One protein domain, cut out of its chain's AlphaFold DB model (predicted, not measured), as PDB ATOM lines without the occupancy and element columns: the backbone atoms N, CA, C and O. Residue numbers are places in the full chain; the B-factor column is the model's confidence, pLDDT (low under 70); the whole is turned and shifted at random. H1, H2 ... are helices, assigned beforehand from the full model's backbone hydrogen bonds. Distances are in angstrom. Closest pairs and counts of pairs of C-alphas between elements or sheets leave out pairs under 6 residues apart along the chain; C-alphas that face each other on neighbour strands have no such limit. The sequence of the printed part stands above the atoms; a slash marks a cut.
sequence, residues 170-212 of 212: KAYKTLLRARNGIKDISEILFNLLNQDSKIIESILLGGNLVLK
ATOM      1  N   LYS A 170      24.610  19.568   4.136       94.00
ATOM      2  CA  LYS A 170      25.349  20.325   3.122       94.00
ATOM      3  C   LYS A 170      24.406  21.165   2.260       94.00
ATOM      4  O   LYS A 170      24.655  22.356   2.111       94.00
ATOM      5  N   ALA A 171      23.332  20.576   1.726       92.19
ATOM      6  CA  ALA A 171      22.354  21.309   0.922       92.19
ATOM      7  C   ALA A 171      21.681  22.415   1.744       92.19
ATOM      8  O   ALA A 171      21.672  23.566   1.319       92.19
ATOM      9  N   TYR A 172      21.222  22.094   2.957       90.31
ATOM     10  CA  TYR A 172      20.592  23.055   3.861       90.31
ATOM     11  C   TYR A 172      21.510  24.248   4.171       90.31
ATOM     12  O   TYR A 172      21.110  25.399   4.016       90.31
ATOM     13  N   LYS A 173      22.778  23.997   4.532       89.75
ATOM     14  CA  LYS A 173      23.760  25.064   4.796       89.75
ATOM     15  C   LYS A 173      24.066  25.903   3.556       89.75
ATOM     16  O   LYS A 173      24.219  27.115   3.680       89.75
ATOM     17  N   THR A 174      24.160  25.291   2.376       89.56
ATOM     18  CA  THR A 174      24.365  26.028   1.119       89.56
ATOM     19  C   THR A 174      23.184  26.948   0.823       89.56
ATOM     20  O   THR A 174      23.391  28.120   0.517       89.56
ATOM     21  N   LEU A 175      21.956  26.451   0.972       86.19
ATOM     22  CA  LEU A 175      20.743  27.241   0.763       86.19
ATOM     23  C   LEU A 175      20.626  28.378   1.790       86.19
ATOM     24  O   LEU A 175      20.311  29.504   1.410       86.19
ATOM     25  N   LEU A 176      20.969  28.128   3.061       83.25
ATOM     26  CA  LEU A 176      21.034  29.171   4.095       83.25
ATOM     27  C   LEU A 176      22.008  30.290   3.711       83.25
ATOM     28  O   LEU A 176      21.671  31.463   3.847       83.25
ATOM     29  N   ARG A 177      23.205  29.938   3.220       83.19
ATOM     30  CA  ARG A 177      24.196  30.922   2.759       83.19
ATOM     31  C   ARG A 177      23.681  31.730   1.575       83.19
ATOM     32  O   ARG A 177      23.850  32.940   1.573       83.19
ATOM     33  N   ALA A 178      23.036  31.082   0.605       80.75
ATOM     34  CA  ALA A 178      22.456  31.770  -0.546       80.75
ATOM     35  C   ALA A 178      21.363  32.766  -0.122       80.75
ATOM     36  O   ALA A 178      21.395  33.921  -0.539       80.75
ATOM     37  N   ARG A 179      20.448  32.349   0.764       76.94
ATOM     38  CA  ARG A 179      19.400  33.221   1.316       76.94
ATOM     39  C   ARG A 179      19.986  34.420   2.061       76.94
ATOM     40  O   ARG A 179      19.551  35.544   1.834       76.94
ATOM     41  N   ASN A 180      20.970  34.184   2.930       74.94
ATOM     42  CA  ASN A 180      21.622  35.261   3.673       74.94
ATOM     43  C   ASN A 180      22.372  36.207   2.727       74.94
ATOM     44  O   ASN A 180      22.187  37.405   2.833       74.94
ATOM     45  N   GLY A 181      23.098  35.692   1.730       76.50
ATOM     46  CA  GLY A 181      23.776  36.536   0.743       76.50
ATOM     47  C   GLY A 181      22.816  37.446  -0.033       76.50
ATOM     48  O   GLY A 181      23.113  38.619  -0.227       76.50
ATOM     49  N   ILE A 182      21.636  36.953  -0.427       75.12
ATOM     50  CA  ILE A 182      20.602  37.785  -1.075       75.12
ATOM     51  C   ILE A 182      20.077  38.860  -0.117       75.12
ATOM     52  O   ILE A 182      19.873  40.007  -0.522       75.12
ATOM     53  N   LYS A 183      19.865  38.499   1.153       70.12
ATOM     54  CA  LYS A 183      19.441  39.438   2.192       70.12
ATOM     55  C   LYS A 183      20.487  40.538   2.402       70.12
ATOM     56  O   LYS A 183      20.128  41.708   2.356       70.12
ATOM     57  N   ASP A 184      21.754  40.168   2.550       71.69
ATOM     58  CA  ASP A 184      22.860  41.098   2.786       71.69
ATOM     59  C   ASP A 184      23.015  42.072   1.607       71.69
ATOM     60  O   ASP A 184      23.121  43.282   1.805       71.69
ATOM     61  N   ILE A 185      22.930  41.572   0.366       73.88
ATOM     62  CA  ILE A 185      22.926  42.420  -0.839       73.88
ATOM     63  C   ILE A 185      21.745  43.394  -0.810       73.88
ATOM     64  O   ILE A 185      21.916  44.579  -1.088       73.88
ATOM     65  N   SER A 186      20.549  42.912  -0.463       68.88
ATOM     66  CA  SER A 186      19.345  43.749  -0.400       68.88
ATOM     67  C   SER A 186      19.484  44.861   0.646       68.88
ATOM     68  O   SER A 186      19.116  46.003   0.376       68.88
ATOM     69  N   GLU A 187      20.053  44.555   1.815       63.81
ATOM     70  CA  GLU A 187      20.332  45.534   2.872       63.81
ATOM     71  C   GLU A 187      21.381  46.563   2.434       63.81
ATOM     72  O   GLU A 187      21.199  47.758   2.664       63.81
ATOM     73  N   ILE A 188      22.450  46.134   1.754       70.56
ATOM     74  CA  ILE A 188      23.466  47.047   1.213       70.56
ATOM     75  C   ILE A 188      22.832  48.014   0.216       70.56
ATOM     76  O   ILE A 188      22.986  49.225   0.367       70.56
ATOM     77  N   LEU A 189      22.082  47.501  -0.762       70.12
ATOM     78  CA  LEU A 189      21.425  48.330  -1.774       70.12
ATOM     79  C   LEU A 189      20.420  49.306  -1.151       70.12
ATOM     80  O   LEU A 189      20.374  50.466  -1.552       70.12
ATOM     81  N   PHE A 190      19.662  48.868  -0.144       64.44
ATOM     82  CA  PHE A 190      18.760  49.742   0.605       64.44
ATOM     83  C   PHE A 190      19.512  50.864   1.326       64.44
ATOM     84  O   PHE A 190      19.109  52.025   1.265       64.44
ATOM     85  N   ASN A 191      20.634  50.544   1.974       63.44
ATOM     86  CA  ASN A 191      21.419  51.526   2.712       63.44
ATOM     87  C   ASN A 191      22.016  52.603   1.800       63.44
ATOM     88  O   ASN A 191      22.110  53.749   2.233       63.44
ATOM     89  N   LEU A 192      22.364  52.280   0.547       69.00
ATOM     90  CA  LEU A 192      22.876  53.263  -0.419       69.00
ATOM     91  C   LEU A 192      21.892  54.407  -0.695       69.00
ATOM     92  O   LEU A 192      22.336  55.510  -0.997       69.00
ATOM     93  N   LEU A 193      20.581  54.184  -0.546       67.62
ATOM     94  CA  LEU A 193      19.553  55.196  -0.829       67.62
ATOM     95  C   LEU A 193      19.691  56.464   0.029       67.62
ATOM     96  O   LEU A 193      19.218  57.522  -0.375       67.62
ATOM     97  N   ASN A 194      20.346  56.366   1.190       66.12
ATOM     98  CA  ASN A 194      20.514  57.465   2.144       66.12
ATOM     99  C   ASN A 194      21.988  57.880   2.344       66.12
ATOM    100  O   ASN A 194      22.304  58.543   3.332       66.12
ATOM    101  N   GLN A 195      22.902  57.462   1.459       73.38
ATOM    102  CA  GLN A 195      24.342  57.738   1.573       73.38
ATOM    103  C   GLN A 195      24.798  58.871   0.647       73.38
ATOM    104  O   GLN A 195      24.166  59.170  -0.364       73.38
ATOM    105  N   ASP A 196      25.939  59.484   0.972       82.94
ATOM    106  CA  ASP A 196      26.581  60.456   0.085       82.94
ATOM    107  C   ASP A 196      27.091  59.795  -1.207       82.94
ATOM    108  O   ASP A 196      27.625  58.683  -1.193       82.94
ATOM    109  N   SER A 197      26.986  60.518  -2.324       83.00
ATOM    110  CA  SER A 197      27.395  60.057  -3.659       83.00
ATOM    111  C   SER A 197      28.818  59.485  -3.730       83.00
ATOM    112  O   SER A 197      29.026  58.468  -4.391       83.00
ATOM    113  N   LYS A 198      29.789  60.056  -3.002       85.19
ATOM    114  CA  LYS A 198      31.177  59.558  -2.986       85.19
ATOM    115  C   LYS A 198      31.303  58.221  -2.260       85.19
ATOM    116  O   LYS A 198      32.143  57.396  -2.616       85.19
ATOM    117  N   ILE A 199      30.478  58.003  -1.236       81.19
ATOM    118  CA  ILE A 199      30.425  56.739  -0.490       81.19
ATOM    119  C   ILE A 199      29.802  55.657  -1.373       81.19
ATOM    120  O   ILE A 199      30.341  54.555  -1.456       81.19
ATOM    121  N   ILE A 200      28.718  55.990  -2.082       78.69
ATOM    122  CA  ILE A 200      28.070  55.085  -3.039       78.69
ATOM    123  C   ILE A 200      29.065  54.655  -4.124       78.69
ATOM    124  O   ILE A 200      29.235  53.462  -4.365       78.69
ATOM    125  N   GLU A 201      29.760  55.610  -4.743       82.31
ATOM    126  CA  GLU A 201      30.739  55.340  -5.800       82.31
ATOM    127  C   GLU A 201      31.891  54.451  -5.303       82.31
ATOM    128  O   GLU A 201      32.242  53.474  -5.960       82.31
ATOM    129  N   SER A 202      32.412  54.713  -4.101       82.56
ATOM    130  CA  SER A 202      33.437  53.876  -3.462       82.56
ATOM    131  C   SER A 202      32.972  52.424  -3.252       82.56
ATOM    132  O   SER A 202      33.705  51.484  -3.567       82.56
ATOM    133  N   ILE A 203      31.736  52.225  -2.776       78.88
ATOM    134  CA  ILE A 203      31.154  50.891  -2.554       78.88
ATOM    135  C   ILE A 203      30.961  50.143  -3.883       78.88
ATOM    136  O   ILE A 203      31.307  48.965  -3.982       78.88
ATOM    137  N   LEU A 204      30.439  50.817  -4.912       81.12
ATOM    138  CA  LEU A 204      30.144  50.198  -6.208       81.12
ATOM    139  C   LEU A 204      31.410  49.901  -7.024       81.12
ATOM    140  O   LEU A 204      31.540  48.803  -7.567       81.12
ATOM    141  N   LEU A 205      32.366  50.832  -7.083       80.62
ATOM    142  CA  LEU A 205      33.636  50.642  -7.800       80.62
ATOM    143  C   LEU A 205      34.568  49.652  -7.091       80.62
ATOM    144  O   LEU A 205      35.412  49.032  -7.738       80.62
ATOM    145  N   GLY A 206      34.388  49.450  -5.783       73.81
ATOM    146  CA  GLY A 206      35.058  48.395  -5.023       73.81
ATOM    147  C   GLY A 206      34.620  46.971  -5.399       73.81
ATOM    148  O   GLY A 206      35.267  46.012  -4.979       73.81
ATOM    149  N   GLY A 207      33.537  46.813  -6.176       64.69
ATOM    150  CA  GLY A 207      33.101  45.544  -6.772       64.69
ATOM    151  C   GLY A 207      32.595  44.472  -5.797       64.69
ATOM    152  O   GLY A 207      32.274  43.368  -6.230       64.69
ATOM    153  N   ASN A 208      32.502  44.766  -4.496       57.81
ATOM    154  CA  ASN A 208      32.107  43.802  -3.467       57.81
ATOM    155  C   ASN A 208      30.820  44.243  -2.765       57.81
ATOM    156  O   ASN A 208      30.854  44.883  -1.719       57.81
ATOM    157  N   LEU A 209      29.677  43.834  -3.317       62.47
ATOM    158  CA  LEU A 209      28.372  43.938  -2.648       62.47
ATOM    159  C   LEU A 209      28.123  42.801  -1.641       62.47
ATOM    160  O   LEU A 209      27.061  42.737  -1.040       62.47
ATOM    161  N   VAL A 210      29.078  41.888  -1.462       55.47
ATOM    162  CA  VAL A 210      29.021  40.815  -0.464       55.47
ATOM    163  C   VAL A 210      30.330  40.870   0.316       55.47
ATOM    164  O   VAL A 210      31.395  40.599  -0.244       55.47
ATOM    165  N   LEU A 211      30.275  41.283   1.583       45.50
ATOM    166  CA  LEU A 211      31.432  41.220   2.479       45.50
ATOM    167  C   LEU A 211      31.763  39.738   2.733       45.50
ATOM    168  O   LEU A 211      30.862  38.944   2.998       45.50
ATOM    169  N   LYS A 212      33.038  39.372   2.557       45.81
ATOM    170  CA  LYS A 212      33.553  38.001   2.717       45.81
ATOM    171  C   LYS A 212      33.355  37.446   4.124       45.81
ATOM    172  O   LYS A 212      33.565  38.217   5.084       45.81
TER     173      LYS A 212
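This is residues 170 to 212 of the 212 residues of an uncharacterized protein of Tenacibaculum maritimum (UniProt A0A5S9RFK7). What is the shape? It is a loose hook: long helix H1 is the shaft, and beyond it short helix H2 and tail residues 206 to 212 fold back. What sticks out? Residues 170 to 180 of H1 do. What is printed? It is 43 residues with two named helices, H1 then H2, all helix, with a radius of gyration of the C-alphas of 12.7 A and spans of 40 by 18 by 9 A.

Where is H1? H1, residues 170 to 192, runs 33.2 A from C-alpha 170 at (25.349, 20.325, 3.122). Where is H2? H2, residues 197 to 205, runs 12.0 A to C-alpha 205 at (33.636, 50.642, -7.800).

Do H1 and H2 touch? They are close but not clearly touching; their closest C-alphas, of Leu 192 and Ile 200, are 6.1 A apart. How do they run? They run opposite ways at a shallow tilt of 30 degrees. Backbones? In both, every O i to N i+4 pair is within hydrogen-bond range.

How large? The farthest C-alphas, of Lys 170 and Ser 197, are 40.4 A apart. Any cut? The printed part has no cut, and the link H1 to H2 is tight. Low confidence? pLDDT is under 70 at residues 186 to 187, 190 to 194 and 207 to 212.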